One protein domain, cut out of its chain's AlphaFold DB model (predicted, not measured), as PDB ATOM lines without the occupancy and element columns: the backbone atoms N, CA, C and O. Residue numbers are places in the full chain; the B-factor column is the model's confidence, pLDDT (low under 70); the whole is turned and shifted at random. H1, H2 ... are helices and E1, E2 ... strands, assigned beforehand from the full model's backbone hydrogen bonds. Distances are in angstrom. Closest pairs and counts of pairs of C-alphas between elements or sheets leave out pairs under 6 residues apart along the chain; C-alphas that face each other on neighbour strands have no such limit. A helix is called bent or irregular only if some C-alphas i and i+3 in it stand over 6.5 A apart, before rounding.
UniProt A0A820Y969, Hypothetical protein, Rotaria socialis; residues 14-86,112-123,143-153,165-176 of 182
ATOM      1  N   THR A  14     116.776 129.104 107.017       95.00
ATOM      2  CA  THR A  14     115.321 128.931 107.056       95.00
ATOM      3  C   THR A  14     114.936 127.588 106.456       95.00
ATOM      4  O   THR A  14     115.336 127.246 105.342       95.00
ATOM      5  N   TRP A  15     114.128 126.837 107.190       94.75
ATOM      6  CA  TRP A  15     113.717 125.477 106.877       94.75
ATOM      7  C   TRP A  15     112.202 125.409 106.775       94.75
ATOM      8  O   TRP A  15     111.511 126.006 107.596       94.75
ATOM      9  N   HIS A  16     111.676 124.701 105.781       96.38
ATOM     10  CA  HIS A  16     110.239 124.529 105.578       96.38
ATOM     11  C   HIS A  16     109.876 123.059 105.480       96.38
ATOM     12  O   HIS A  16     110.540 122.296 104.784       96.38
ATOM     13  N   GLY A  17     108.800 122.664 106.144       95.00
ATOM     14  CA  GLY A  17     108.408 121.266 106.193       95.00
ATOM     15  C   GLY A  17     107.033 121.040 106.769       95.00
ATOM     16  O   GLY A  17     106.216 121.956 106.867       95.00
ATOM     17  N   THR A  18     106.803 119.813 107.206       93.31
ATOM     18  CA  THR A  18     105.562 119.397 107.855       93.31
ATOM     19  C   THR A  18     105.854 118.817 109.230       93.31
ATOM     20  O   THR A  18     106.918 118.247 109.458       93.31
ATOM     21  N   LEU A  19     104.912 118.995 110.149       92.00
ATOM     22  CA  LEU A  19     104.845 118.361 111.459       92.00
ATOM     23  C   LEU A  19     103.719 117.336 111.419       92.00
ATOM     24  O   LEU A  19     102.578 117.696 111.135       92.00
ATOM     25  N   GLN A  20     104.040 116.094 111.750       90.50
ATOM     26  CA  GLN A  20     103.092 114.998 111.915       90.50
ATOM     27  C   GLN A  20     103.184 114.465 113.345       90.50
ATOM     28  O   GLN A  20     104.264 114.475 113.936       90.50
ATOM     29  N   ALA A  21     102.070 113.991 113.893       88.69
ATOM     30  CA  ALA A  21     102.036 113.269 115.160       88.69
ATOM     31  C   ALA A  21     101.505 111.860 114.950       88.69
ATOM     32  O   ALA A  21     100.692 111.628 114.063       88.69
ATOM     33  N   TYR A  22     101.963 110.939 115.790       86.88
ATOM     34  CA  TYR A  22     101.493 109.566 115.831       86.88
ATOM     35  C   TYR A  22     101.197 109.169 117.286       86.88
ATOM     36  O   TYR A  22     102.059 109.389 118.145       86.88
ATOM     37  N   PRO A  23     100.022 108.575 117.571       86.06
ATOM     38  CA  PRO A  23      98.889 108.424 116.643       86.06
ATOM     39  C   PRO A  23      98.392 109.790 116.121       86.06
ATOM     40  O   PRO A  23      98.638 110.805 116.766       86.06
ATOM     41  N   GLU A  24      97.745 109.814 114.946       73.56
ATOM     42  CA  GLU A  24      97.471 111.039 114.153       73.56
ATOM     43  C   GLU A  24      96.769 112.175 114.921       73.56
ATOM     44  O   GLU A  24      96.954 113.343 114.584       73.56
ATOM     45  N   GLY A  25      96.069 111.847 116.013       67.69
ATOM     46  CA  GLY A  25      95.793 112.753 117.131       67.69
ATOM     47  C   GLY A  25      95.312 114.163 116.761       67.69
ATOM     48  O   GLY A  25      94.592 114.379 115.790       67.69
ATOM     49  N   GLU A  26      95.702 115.143 117.578       62.31
ATOM     50  CA  GLU A  26      95.233 116.540 117.515       62.31
ATOM     51  C   GLU A  26      95.725 117.331 116.295       62.31
ATOM     52  O   GLU A  26      95.212 118.412 116.015       62.31
ATOM     53  N   ILE A  27      96.729 116.821 115.579       68.38
ATOM     54  CA  ILE A  27      97.379 117.539 114.472       68.38
ATOM     55  C   ILE A  27      96.811 117.104 113.109       68.38
ATOM     56  O   ILE A  27      97.142 117.705 112.088       68.38
ATOM     57  N   GLY A  28      95.930 116.094 113.085       77.00
ATOM     58  CA  GLY A  28      95.216 115.631 111.896       77.00
ATOM     59  C   GLY A  28      96.153 115.350 110.719       77.00
ATOM     60  O   GLY A  28      97.113 114.595 110.839       77.00
ATOM     61  N   ALA A  29      95.910 116.015 109.584       73.88
ATOM     62  CA  ALA A  29      96.734 115.897 108.373       73.88
ATOM     63  C   ALA A  29      98.157 116.500 108.500       73.88
ATOM     64  O   ALA A  29      98.936 116.457 107.546       73.88
ATOM     65  N   GLY A  30      98.501 117.060 109.663       83.31
ATOM     66  CA  GLY A  30      99.776 117.697 109.963       83.31
ATOM     67  C   GLY A  30      99.754 119.215 109.795       83.31
ATOM     68  O   GLY A  30      98.868 119.804 109.175       83.31
ATOM     69  N   TRP A  31     100.764 119.875 110.359       89.75
ATOM     70  CA  TRP A  31     100.949 121.325 110.247       89.75
ATOM     71  C   TRP A  31     102.124 121.657 109.336       89.75
ATOM     72  O   TRP A  31     103.178 121.034 109.414       89.75
ATOM     73  N   ASN A  32     101.983 122.697 108.520       94.38
ATOM     74  CA  ASN A  32     103.113 123.295 107.822       94.38
ATOM     75  C   ASN A  32     104.003 124.013 108.831       94.38
ATOM     76  O   ASN A  32     103.514 124.748 109.690       94.38
ATOM     77  N   THR A  33     105.309 123.834 108.710       93.88
ATOM     78  CA  THR A  33     106.291 124.373 109.645       93.88
ATOM     79  C   THR A  33     107.340 125.187 108.914       93.88
ATOM     80  O   THR A  33     107.783 124.822 107.825       93.88
ATOM     81  N   THR A  34     107.730 126.297 109.528       95.81
ATOM     82  CA  THR A  34     108.917 127.067 109.173       95.81
ATOM     83  C   THR A  34     109.802 127.141 110.404       95.81
ATOM     84  O   THR A  34     109.311 127.474 111.479       95.81
ATOM     85  N   LEU A  35     111.086 126.835 110.262       95.25
ATOM     86  CA  LEU A  35     112.070 126.938 111.331       95.25
ATOM     87  C   LEU A  35     113.231 127.816 110.865       95.25
ATOM     88  O   LEU A  35     113.911 127.502 109.895       95.25
ATOM     89  N   GLU A  36     113.448 128.923 111.557       95.50
ATOM     90  CA  GLU A  36     114.583 129.822 111.380       95.50
ATOM     91  C   GLU A  36     115.626 129.474 112.442       95.50
ATOM     92  O   GLU A  36     115.363 129.597 113.639       95.50
ATOM     93  N   ILE A  37     116.797 129.014 112.011       93.62
ATOM     94  CA  ILE A  37     117.902 128.595 112.872       93.62
ATOM     95  C   ILE A  37     119.020 129.629 112.774       93.62
ATOM     96  O   ILE A  37     119.610 129.818 111.708       93.62
ATOM     97  N   GLY A  38     119.315 130.295 113.891       93.31
ATOM     98  CA  GLY A  38     120.462 131.190 114.021       93.31
ATOM     99  C   GLY A  38     121.802 130.444 114.079       93.31
ATOM    100  O   GLY A  38     121.831 129.217 114.183       93.31
ATOM    101  N   PRO A  39     122.931 131.177 114.042       92.88
ATOM    102  CA  PRO A  39     124.257 130.570 114.082       92.88
ATOM    103  C   PRO A  39     124.498 129.786 115.376       92.88
ATOM    104  O   PRO A  39     123.770 129.909 116.358       92.88
ATOM    105  N   TYR A  40     125.548 128.976 115.406       91.50
ATOM    106  CA  TYR A  40     125.945 128.274 116.622       91.50
ATOM    107  C   TYR A  40     126.524 129.263 117.673       91.50
ATOM    108  O   TYR A  40     127.301 130.147 117.296       91.50
ATOM    109  N   PRO A  41     126.178 129.155 118.976       93.12
ATOM    110  CA  PRO A  41     126.696 130.037 120.025       93.12
ATOM    111  C   PRO A  41     128.171 129.728 120.340       93.12
ATOM    112  O   PRO A  41     128.500 128.778 121.048       93.12
ATOM    113  N   MET A  42     129.082 130.544 119.802       91.62
ATOM    114  CA  MET A  42     130.534 130.307 119.852       91.62
ATOM    115  C   MET A  42     131.197 130.630 121.196       91.62
ATOM    116  O   MET A  42     132.330 130.209 121.426       91.62
ATOM    117  N   PHE A  43     130.527 131.364 122.082       94.31
ATOM    118  CA  PHE A  43     131.122 131.874 123.320       94.31
ATOM    119  C   PHE A  43     130.233 131.589 124.526       94.31
ATOM    120  O   PHE A  43     129.008 131.541 124.405       94.31
ATOM    121  N   ASP A  44     130.847 131.418 125.689       97.31
ATOM    122  CA  ASP A  44     130.127 131.289 126.953       97.31
ATOM    123  C   ASP A  44     129.193 132.483 127.185       97.31
ATOM    124  O   ASP A  44     129.531 133.634 126.899       97.31
ATOM    125  N   GLY A  45     127.986 132.197 127.666       96.00
ATOM    126  CA  GLY A  45     126.929 133.186 127.869       96.00
ATOM    127  C   GLY A  45     126.299 133.737 126.583       96.00
ATOM    128  O   GLY A  45     125.417 134.593 126.669       96.00
ATOM    129  N   SER A  46     126.713 133.274 125.398       96.12
ATOM    130  CA  SER A  46     126.119 133.704 124.131       96.12
ATOM    131  C   SER A  46     124.919 132.842 123.743       96.12
ATOM    132  O   SER A  46     124.843 131.653 124.054       96.12
ATOM    133  N   CYS A  47     123.972 133.463 123.045       95.81
ATOM    134  CA  CYS A  47     122.735 132.839 122.604       95.81
ATOM    135  C   CYS A  47     122.403 133.264 121.176       95.81
ATOM    136  O   CYS A  47     122.654 134.407 120.791       95.81
ATOM    137  N   THR A  48     121.759 132.382 120.424       94.75
ATOM    138  CA  THR A  48     121.277 132.658 119.070       94.75
ATOM    139  C   THR A  48     119.796 132.333 118.950       94.75
ATOM    140  O   THR A  48     119.269 131.460 119.639       94.75
ATOM    141  N   MET A  49     119.089 133.098 118.122       95.06
ATOM    142  CA  MET A  49     117.639 132.978 117.989       95.06
ATOM    143  C   MET A  49     117.265 131.792 117.114       95.06
ATOM    144  O   MET A  49     117.825 131.614 116.035       95.06
ATOM    145  N   TRP A  50     116.305 131.008 117.587       94.25
ATOM    146  CA  TRP A  50     115.650 129.946 116.840       94.25
ATOM    147  C   TRP A  50     114.146 130.212 116.865       94.25
ATOM    148  O   TRP A  50     113.561 130.316 117.946       94.25
ATOM    149  N   ARG A  51     113.511 130.339 115.700       93.88
ATOM    150  CA  ARG A  51     112.082 130.662 115.588       93.88
ATOM    151  C   ARG A  51     111.338 129.604 114.789       93.88
ATOM    152  O   ARG A  51     111.650 129.369 113.632       93.88
ATOM    153  N   GLY A  52     110.326 128.999 115.396       92.88
ATOM    154  CA  GLY A  52     109.385 128.098 114.735       92.88
ATOM    155  C   GLY A  52     108.056 128.792 114.437       92.88
ATOM    156  O   GLY A  52     107.507 129.466 115.303       92.88
ATOM    157  N   ILE A  53     107.504 128.599 113.245       93.00
ATOM    158  CA  ILE A  53     106.172 129.061 112.841       93.00
ATOM    159  C   ILE A  53     105.391 127.851 112.347       93.00
ATOM    160  O   ILE A  53     105.865 127.114 111.488       93.00
ATOM    161  N   PHE A  54     104.180 127.667 112.859       90.31
ATOM    162  CA  PHE A  54     103.345 126.507 112.581       90.31
ATOM    163  C   PHE A  54     102.003 126.958 112.038       90.31
ATOM    164  O   PHE A  54     101.337 127.826 112.615       90.31
ATOM    165  N   LYS A  55     101.621 126.383 110.902       91.88
ATOM    166  CA  LYS A  55     100.441 126.764 110.144       91.88
ATOM    167  C   LYS A  55      99.580 125.550 109.851       91.88
ATOM    168  O   LYS A  55     100.067 124.539 109.359       91.88
ATOM    169  N   GLU A  56      98.285 125.710 110.038       89.62
ATOM    170  CA  GLU A  56      97.270 124.754 109.612       89.62
ATOM    171  C   GLU A  56      96.397 125.455 108.578       89.62
ATOM    172  O   GLU A  56      95.903 126.557 108.830       89.62
ATOM    173  N   ASN A  57      96.253 124.860 107.391       88.75
ATOM    174  CA  ASN A  57      95.462 125.433 106.294       88.75
ATOM    175  C   ASN A  57      95.815 126.908 106.004       88.75
ATOM    176  O   ASN A  57      94.949 127.763 105.840       88.75
ATOM    177  N   GLY A  58      97.115 127.230 106.020       88.75
ATOM    178  CA  GLY A  58      97.641 128.581 105.784       88.75
ATOM    179  C   GLY A  58      97.533 129.552 106.968       88.75
ATOM    180  O   GLY A  58      98.184 130.595 106.949       88.75
ATOM    181  N   THR A  59      96.796 129.204 108.023       89.69
ATOM    182  CA  THR A  59      96.611 130.044 109.215       89.69
ATOM    183  C   THR A  59      97.681 129.739 110.255       89.69
ATOM    184  O   THR A  59      97.878 128.579 110.610       89.69
ATOM    185  N   ILE A  60      98.359 130.767 110.776       91.19
ATOM    186  CA  ILE A  60      99.331 130.606 111.868       91.19
ATOM    187  C   ILE A  60      98.588 130.154 113.127       91.19
ATOM    188  O   ILE A  60      97.743 130.877 113.648       91.19
ATOM    189  N   LYS A  61      98.924 128.961 113.617       87.94
ATOM    190  CA  LYS A  61      98.418 128.412 114.883       87.94
ATOM    191  C   LYS A  61      99.356 128.698 116.039       87.94
ATOM    192  O   LYS A  61      98.906 128.893 117.163       87.94
ATOM    193  N   LEU A  62     100.654 128.733 115.753       84.25
ATOM    194  CA  LEU A  62     101.683 128.931 116.759       84.25
ATOM    195  C   LEU A  62     102.914 129.593 116.140       84.25
ATOM    196  O   LEU A  62     103.326 129.270 115.029       84.25
ATOM    197  N   THR A  63     103.513 130.515 116.882       88.38
ATOM    198  CA  THR A  63     104.884 130.987 116.665       88.38
ATOM    199  C   THR A  63     105.651 130.760 117.955       88.38
ATOM    200  O   THR A  63     105.103 130.957 119.040       88.38
ATOM    201  N   LYS A  64     106.897 130.307 117.855       84.50
ATOM    202  CA  LYS A  64     107.723 129.997 119.010       84.50
ATOM    203  C   LYS A  64     109.137 130.504 118.818       84.50
ATOM    204  O   LYS A  64     109.872 129.996 117.981       84.50
ATOM    205  N   ASP A  65     109.517 131.411 119.702       89.88
ATOM    206  CA  ASP A  65     110.875 131.918 119.801       89.88
ATOM    207  C   ASP A  65     111.595 131.196 120.947       89.88
ATOM    208  O   ASP A  65     111.102 131.145 122.082       89.88
ATOM    209  N   ASN A  66     112.749 130.621 120.630       89.94
ATOM    210  CA  ASN A  66     113.690 130.006 121.556       89.94
ATOM    211  C   ASN A  66     115.073 130.618 121.342       89.94
ATOM    212  O   ASN A  66     115.382 131.158 120.277       89.94
ATOM    213  N   ARG A  67     115.925 130.510 122.356       94.94
ATOM    214  CA  ARG A  67     117.337 130.872 122.252       94.94
ATOM    215  C   ARG A  67     118.192 129.632 122.438       94.94
ATOM    216  O   ARG A  67     118.090 128.993 123.478       94.94
ATOM    217  N   PHE A  68     119.021 129.299 121.458       94.50
ATOM    218  CA  PHE A  68     120.048 128.280 121.621       94.50
ATOM    219  C   PHE A  68     121.281 128.927 122.243       94.50
ATOM    220  O   PHE A  68     121.852 129.849 121.665       94.50
ATOM    221  N   CYS A  69     121.649 128.497 123.441       96.06
ATOM    222  CA  CYS A  69     122.645 129.159 124.267       96.06
ATOM    223  C   CYS A  69     123.793 128.224 124.629       96.06
ATOM    224  O   CYS A  69     123.607 127.014 124.769       96.06
ATOM    225  N   ARG A  70     124.961 128.829 124.845       96.44
ATOM    226  CA  ARG A  70     126.097 128.218 125.527       96.44
ATOM    227  C   ARG A  70     126.212 128.815 126.927       96.44
ATOM    228  O   ARG A  70     126.223 130.035 127.082       96.44
ATOM    229  N   GLY A  71     126.255 127.958 127.937       96.19
ATOM    230  CA  GLY A  71     126.484 128.309 129.330       96.19
ATOM    231  C   GLY A  71     127.970 128.437 129.625       96.19
ATOM    232  O   GLY A  71     128.632 129.274 129.010       96.19
ATOM    233  N   HIS A  72     128.477 127.656 130.577       95.56
ATOM    234  CA  HIS A  72     129.884 127.673 130.963       95.56
ATOM    235  C   HIS A  72     130.642 126.477 130.377       95.56
ATOM    236  O   HIS A  72     130.587 125.364 130.899       95.56
ATOM    237  N   GLY A  73     131.374 126.723 129.292       91.38
ATOM    238  CA  GLY A  73     132.127 125.716 128.560       91.38
ATOM    239  C   GLY A  73     131.430 125.204 127.292       91.38
ATOM    240  O   GLY A  73     130.254 125.472 127.041       91.38
ATOM    241  N   PRO A  74     132.167 124.453 126.452       87.62
ATOM    242  CA  PRO A  74     131.707 124.043 125.123       87.62
ATOM    243  C   PRO A  74     130.545 123.039 125.140       87.62
ATOM    244  O   PRO A  74     129.783 122.998 124.171       87.62
ATOM    245  N   ASP A  75     130.409 122.273 126.224       90.75
ATOM    246  CA  ASP A  75     129.419 121.198 126.370       90.75
ATOM    247  C   ASP A  75     128.167 121.629 127.155       90.75
ATOM    248  O   ASP A  75     127.164 120.918 127.154       90.75
ATOM    249  N   ASP A  76     128.194 122.801 127.798       95.44
ATOM    250  CA  ASP A  76     127.035 123.365 128.495       95.44
ATOM    251  C   ASP A  76     126.130 124.077 127.485       95.44
ATOM    252  O   ASP A  76     126.184 125.293 127.299       95.44
ATOM    253  N   LEU A  77     125.334 123.298 126.757       95.25
ATOM    254  CA  LEU A  77     124.400 123.799 125.759       95.25
ATOM    255  C   LEU A  77     122.966 123.664 126.267       95.25
ATOM    256  O   LEU A  77     122.574 122.654 126.852       95.25
ATOM    257  N   TYR A  78     122.141 124.673 126.004       96.12
ATOM    258  CA  TYR A  78     120.731 124.633 126.377       96.12
ATOM    259  C   TYR A  78     119.858 125.473 125.448       96.12
ATOM    260  O   TYR A  78     120.295 126.471 124.876       96.12
ATOM    261  N   PHE A  79     118.586 125.097 125.338       94.69
ATOM    262  CA  PHE A  79     117.548 125.991 124.847       94.69
ATOM    263  C   PHE A  79     116.959 126.783 126.009       94.69
ATOM    264  O   PHE A  79     116.477 126.215 126.989       94.69
ATOM    265  N   ASP A  80     116.969 128.103 125.891       92.62
ATOM    266  CA  ASP A  80     116.168 128.987 126.723       92.62
ATOM    267  C   ASP A  80     114.846 129.267 126.011       92.62
ATOM    268  O   ASP A  80     114.784 129.916 124.960       92.62
ATOM    269  N   ASN A  81     113.777 128.751 126.606       82.56
ATOM    270  CA  ASN A  81     112.427 128.880 126.080       82.56
ATOM    271  C   ASN A  81     111.752 130.186 126.499       82.56
ATOM    272  O   ASN A  81     110.567 130.333 126.196       82.56
ATOM    273  N   GLY A  82     112.476 131.076 127.186       78.25
ATOM    274  CA  GLY A  82     112.023 132.245 127.930       78.25
ATOM    275  C   GLY A  82     111.399 131.889 129.281       78.25
ATOM    276  O   GLY A  82     111.216 130.722 129.626       78.25
ATOM    277  N   GLY A  83     111.045 132.912 130.065       78.62
ATOM    278  CA  GLY A  83     110.368 132.718 131.357       78.62
ATOM    279  C   GLY A  83     111.220 131.992 132.407       78.62
ATOM    280  O   GLY A  83     110.675 131.466 133.369       78.62
ATOM    281  N   GLY A  84     112.544 131.936 132.212       80.69
ATOM    282  CA  GLY A  84     113.497 131.281 133.114       80.69
ATOM    283  C   GLY A  84     113.680 129.776 132.884       80.69
ATOM    284  O   GLY A  84     114.547 129.176 133.516       80.69
ATOM    285  N   GLY A  85     112.917 129.161 131.975       84.94
ATOM    286  CA  GLY A  85     113.028 127.737 131.668       84.94
ATOM    287  C   GLY A  85     114.203 127.430 130.741       84.94
ATOM    288  O   GLY A  85     114.204 127.849 129.582       84.94
ATOM    289  N   LYS A  86     115.168 126.645 131.231       91.50
ATOM    290  CA  LYS A  86     116.284 126.111 130.441       91.50
ATOM    291  C   LYS A  86     116.096 124.619 130.207       91.50
ATOM    292  O   LYS A  86     115.813 123.882 131.146       91.50
ATOM    293  N   ARG A 112     118.385 116.131 113.655       93.81
ATOM    294  CA  ARG A 112     119.530 115.763 112.830       93.81
ATOM    295  C   ARG A 112     119.363 116.319 111.438       93.81
ATOM    296  O   ARG A 112     118.255 116.411 110.920       93.81
ATOM    297  N   MET A 113     120.485 116.616 110.809       89.75
ATOM    298  CA  MET A 113     120.498 117.010 109.413       89.75
ATOM    299  C   MET A 113     121.059 115.873 108.563       89.75
ATOM    300  O   MET A 113     122.069 115.254 108.909       89.75
ATOM    301  N   ARG A 114     120.376 115.599 107.456       89.56
ATOM    302  CA  ARG A 114     120.738 114.636 106.422       89.56
ATOM    303  C   ARG A 114     120.712 115.377 105.097       89.56
ATOM    304  O   ARG A 114     119.638 115.657 104.576       89.56
ATOM    305  N   GLU A 115     121.893 115.729 104.597       87.75
ATOM    306  CA  GLU A 115     122.029 116.571 103.401       87.75
ATOM    307  C   GLU A 115     121.279 117.905 103.591       87.75
ATOM    308  O   GLU A 115     121.581 118.642 104.529       87.75
ATOM    309  N   ASP A 116     120.277 118.189 102.757       89.38
ATOM    310  CA  ASP A 116     119.428 119.385 102.828       89.38
ATOM    311  C   ASP A 116     118.094 119.153 103.557       89.38
ATOM    312  O   ASP A 116     117.167 119.964 103.449       89.38
ATOM    313  N   ILE A 117     117.987 118.050 104.300       93.56
ATOM    314  CA  ILE A 117     116.820 117.701 105.106       93.56
ATOM    315  C   ILE A 117     117.171 117.813 106.588       93.56
ATOM    316  O   ILE A 117     118.066 117.132 107.087       93.56
ATOM    317  N   LEU A 118     116.435 118.654 107.304       94.50
ATOM    318  CA  LEU A 118     116.442 118.716 108.757       94.50
ATOM    319  C   LEU A 118     115.268 117.888 109.284       94.50
ATOM    320  O   LEU A 118     114.105 118.194 109.015       94.50
ATOM    321  N   GLU A 119     115.586 116.834 110.023       95.00
ATOM    322  CA  GLU A 119     114.620 115.968 110.686       95.00
ATOM    323  C   GLU A 119     114.618 116.284 112.182       95.00
ATOM    324  O   GLU A 119     115.677 116.371 112.804       95.00
ATOM    325  N   GLU A 120     113.437 116.420 112.770       94.31
ATOM    326  CA  GLU A 120     113.269 116.501 114.216       94.31
ATOM    327  C   GLU A 120     112.218 115.491 114.665       94.31
ATOM    328  O   GLU A 120     111.103 115.465 114.149       94.31
ATOM    329  N   GLU A 121     112.578 114.669 115.638       93.69
ATOM    330  CA  GLU A 121     111.719 113.667 116.249       93.69
ATOM    331  C   GLU A 121     111.531 114.006 117.726       93.69
ATOM    332  O   GLU A 121     112.501 114.254 118.442       93.69
ATOM    333  N   ILE A 122     110.286 114.015 118.191       91.50
ATOM    334  CA  ILE A 122     109.937 114.250 119.590       91.50
ATOM    335  C   ILE A 122     109.197 113.023 120.099       91.50
ATOM    336  O   ILE A 122     108.057 112.774 119.708       91.50
ATOM    337  N   LEU A 123     109.844 112.280 120.987       91.69
ATOM    338  CA  LEU A 123     109.266 111.137 121.672       91.69
ATOM    339  C   LEU A 123     108.704 111.576 123.021       91.69
ATOM    340  O   LEU A 123     109.415 112.195 123.813       91.69
ATOM    341  N   ILE A 143     104.754 110.039 119.198       90.38
ATOM    342  CA  ILE A 143     105.940 110.465 118.462       90.38
ATOM    343  C   ILE A 143     105.535 111.540 117.468       90.38
ATOM    344  O   ILE A 143     104.587 111.368 116.703       90.38
ATOM    345  N   HIS A 144     106.236 112.667 117.488       90.38
ATOM    346  CA  HIS A 144     106.044 113.729 116.511       90.38
ATOM    347  C   HIS A 144     107.261 113.813 115.609       90.38
ATOM    348  O   HIS A 144     108.390 113.812 116.092       90.38
ATOM    349  N   ILE A 145     107.023 113.914 114.307       92.31
ATOM    350  CA  ILE A 145     108.065 113.938 113.289       92.31
ATOM    351  C   ILE A 145     107.924 115.231 112.499       92.31
ATOM    352  O   ILE A 145     106.850 115.554 111.987       92.31
ATOM    353  N   LYS A 146     109.024 115.972 112.405       93.62
ATOM    354  CA  LYS A 146     109.186 117.106 111.506       93.62
ATOM    355  C   LYS A 146     110.229 116.770 110.463       93.62
ATOM    356  O   LYS A 146     111.351 116.416 110.808       93.62
ATOM    357  N   THR A 147     109.867 116.964 109.205       93.75
ATOM    358  CA  THR A 147     110.787 116.821 108.077       93.75
ATOM    359  C   THR A 147     110.779 118.120 107.304       93.75
ATOM    360  O   THR A 147     109.749 118.506 106.749       93.75
ATOM    361  N   MET A 148     111.913 118.812 107.291       96.06
ATOM    362  CA  MET A 148     112.037 120.151 106.730       96.06
ATOM    363  C   MET A 148     113.168 120.210 105.711       96.06
ATOM    364  O   MET A 148     114.206 119.583 105.885       96.06
ATOM    365  N   ARG A 149     112.985 120.994 104.652       95.56
ATOM    366  CA  ARG A 149     114.006 121.286 103.647       95.56
ATOM    367  C   ARG A 149     114.482 122.716 103.780       95.56
ATOM    368  O   ARG A 149     113.690 123.611 104.081       95.56
ATOM    369  N   ARG A 150     115.771 122.933 103.532       92.56
ATOM    370  CA  ARG A 150     116.333 124.281 103.499       92.56
ATOM    371  C   ARG A 150     115.696 125.072 102.362       92.56
ATOM    372  O   ARG A 150     115.642 124.609 101.225       92.56
ATOM    373  N   MET A 151     115.263 126.288 102.657       88.06
ATOM    374  CA  MET A 151     114.931 127.256 101.622       88.06
ATOM    375  C   MET A 151     116.231 127.801 101.048       88.06
ATOM    376  O   MET A 151     117.063 128.337 101.783       88.06
ATOM    377  N   SER A 152     116.412 127.688  99.734       76.44
ATOM    378  CA  SER A 152     117.432 128.486  99.068       76.44
ATOM    379  C   SER A 152     117.129 129.958  99.344       76.44
ATOM    380  O   SER A 152     115.974 130.387  99.269       76.44
ATOM    381  N   MET A 153     118.152 130.731  99.715       57.41
ATOM    382  CA  MET A 153     118.027 132.181  99.848       57.41
ATOM    383  C   MET A 153     117.715 132.766  98.466       57.41
ATOM    384  O   MET A 153     118.601 133.126  97.700       57.41
ATOM    385  N   PHE A 165     105.755 136.785 122.283       30.05
ATOM    386  CA  PHE A 165     105.045 135.862 123.187       30.05
ATOM    387  C   PHE A 165     105.353 134.360 123.018       30.05
ATOM    388  O   PHE A 165     104.913 133.653 122.118       30.05
ATOM    389  N   LEU A 166     106.142 133.936 124.005       28.28
ATOM    390  CA  LEU A 166     106.435 132.632 124.595       28.28
ATOM    391  C   LEU A 166     105.164 131.773 124.836       28.28
ATOM    392  O   LEU A 166     104.170 132.315 125.297       28.28
ATOM    393  N   VAL A 167     105.108 130.456 124.567       34.66
ATOM    394  CA  VAL A 167     105.484 129.355 125.485       34.66
ATOM    395  C   VAL A 167     105.204 127.975 124.818       34.66
ATOM    396  O   VAL A 167     104.132 127.739 124.279       34.66
ATOM    397  N   ILE A 168     106.219 127.102 124.899       43.56
ATOM    398  CA  ILE A 168     106.319 125.626 125.018       43.56
ATOM    399  C   ILE A 168     105.312 124.693 124.287       43.56
ATOM    400  O   ILE A 168     104.131 124.617 124.599       43.56
ATOM    401  N   TYR A 169     105.866 123.813 123.443       42.38
ATOM    402  CA  TYR A 169     105.218 122.627 122.849       42.38
ATOM    403  C   TYR A 169     104.717 121.580 123.866       42.38
ATOM    404  O   TYR A 169     103.864 120.767 123.535       42.38
ATOM    405  N   ALA A 170     105.171 121.638 125.118       39.31
ATOM    406  CA  ALA A 170     104.592 120.889 126.239       39.31
ATOM    407  C   ALA A 170     103.358 121.572 126.883       39.31
ATOM    408  O   ALA A 170     102.698 120.969 127.720       39.31
ATOM    409  N   LEU A 171     103.015 122.812 126.501       39.19
ATOM    410  CA  LEU A 171     101.820 123.534 126.967       39.19
ATOM    411  C   LEU A 171     100.681 123.562 125.944       39.19
ATOM    412  O   LEU A 171      99.538 123.793 126.336       39.19
ATOM    413  N   PHE A 172     100.946 123.251 124.672       42.97
ATOM    414  CA  PHE A 172      99.871 123.085 123.688       42.97
ATOM    415  C   PHE A 172      98.974 121.878 124.038       42.97
ATOM    416  O   PHE A 172      97.755 122.016 124.046       42.97
ATOM    417  N   PHE A 173      99.570 120.779 124.519       43.12
ATOM    418  CA  PHE A 173      98.858 119.590 125.029       43.12
ATOM    419  C   PHE A 173      98.280 119.733 126.450       43.12
ATOM    420  O   PHE A 173      97.654 118.812 126.962       43.12
ATOM    421  N   LEU A 174      98.484 120.871 127.125       42.81
ATOM    422  CA  LEU A 174      97.856 121.133 128.429       42.81
ATOM    423  C   LEU A 174      96.675 122.103 128.347       42.81
ATOM    424  O   LEU A 174      95.942 122.236 129.324       42.81
ATOM    425  N   ARG A 175      96.462 122.762 127.200       37.31
ATOM    426  CA  ARG A 175      95.238 123.540 126.945       37.31
ATOM    427  C   ARG A 175      94.198 122.784 126.122       37.31
ATOM    428  O   ARG A 175      93.014 123.047 126.312       37.31
ATOM    429  N   PHE A 176      94.609 121.837 125.283       39.72
ATOM    430  CA  PHE A 176      93.720 120.830 124.706       39.72
ATOM    431  C   PHE A 176      93.879 119.565 125.540       39.72
ATOM    432  O   PHE A 176      94.850 118.830 125.429       39.72
TER     433      PHE A 176
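AT A GLANCE: This is residues 14 to 86, 112 to 123, 143 to 153 and 165 to 176 of the 182 residues of the protein "Hypothetical protein" of Rotaria socialis (UniProt A0A820Y969). One antiparallel sheet of eight strands, E1 to E8, curls into part of a barrel that stays open, its two edge strands E5 and E6 apart from each other; the short helix H1 lies off the sheet, on its open side. The two longest strands, E3 and E4, form a hairpin whose strands run along the longest axis of the whole. The printed part has 108 residues, with eight named strands followed by one named helix along the chain; the order across the sheet is E5, E4, E3, E2, E1, E8, E7, E6, and the class is mostly strand. The whole is compact, with a radius of gyration of the C-alphas of 14.7 A and spans of 42 by 34 by 24 A.

HOW THE PARTS SIT: Begin at E1, residues 14 to 22, an inner strand of the sheet. E2, residues 31 to 37, forms a hairpin with it, antiparallel at 136 degrees between their directions; look at N 17 and O 33, 2.9 A apart. Next comes E3, residues 47 to 56, antiparallel to E2 at 165 degrees, with N 53 and O 34 at 2.8 A. E4, residues 59 to 70, returns beside E3, antiparallel at 162 degrees; N 52 and O 64 are 2.8 A apart. E5, residues 77 to 80, is an edge strand, antiparallel to E4 at 141 degrees, with N 80 and O 67 at 2.8 A. These five strands make a meander, each the antiparallel neighbour of the one before. Beyond the first cut, E6, residues 112 to 114, is the other edge strand, and E7, residues 117 to 123, forms a hairpin with it, antiparallel at 146 degrees; N 119 and O 112 are 2.8 A apart. E8, residues 143 to 150, is an inner strand of the sheet, and its two neighbours are E7 and E1. It is antiparallel to E7 at 165 degrees, with N 146 and O 120 at 2.8 A, and antiparallel to E1 at 160 degrees, with N 149 and O 16 at 2.8 A. The facing C-alphas of Gly 17 and Met 148 are 3.8 A apart. From edge to edge the strands' lines turn by 74 degrees and the way across the sheet by 152 degrees; the sheet is twisted, with C-alphas up to 11.5 A off its best plane. H1, residues 169 to 175, is not on the sheet, with 3 pairs of C-alphas within 10 A, and it is apart from E3 and E4, among others. In H1, 1 of 3 O i to N i+4 pairs and 2 of 4 O i to N i+3 pairs are within hydrogen-bond range.

IN THESE COORDINATES: Find C-alpha 14 at (115.321, 128.931, 107.056); from there E1 runs 25.4 A to C-alpha 22. E2 follows with 18.6 A, and E3 with 29.7 A. E4, the longest strand with 12 residues, starts from C-alpha 59 at (96.611, 130.044, 109.215) and runs 33.7 A to C-alpha 70 at (126.097, 128.218, 125.527). E5 is 9.8 A long and E6 6.6 A; E7 measures 19.4 A and E8 22.9 A. H1 spans 10.8 A and ends at C-alpha 175, at (95.238, 123.540, 126.945). It is neither bent nor irregular, but only just: C-alphas 170 and 173 are 6.0 A apart.

THE WHOLE: The two C-alphas farthest apart are those of Asn 57 and Gly 73, at 42.9 A. Look for three cuts: residues 87 to 111, 124 to 142 and 154 to 164 are not printed, and the C-alphas across them are 20.7 A, 4.7 A and 27.0 A apart. Of the links that are printed whole, E3 to E4 and E6 to E7 are tight, the others are short, and none is long. In the B-factor column the mean pLDDT of the printed part is 84.2; residues 25 to 27, residue 153 and residues 165 to 176 are under 70, and H1 has a mean of 41.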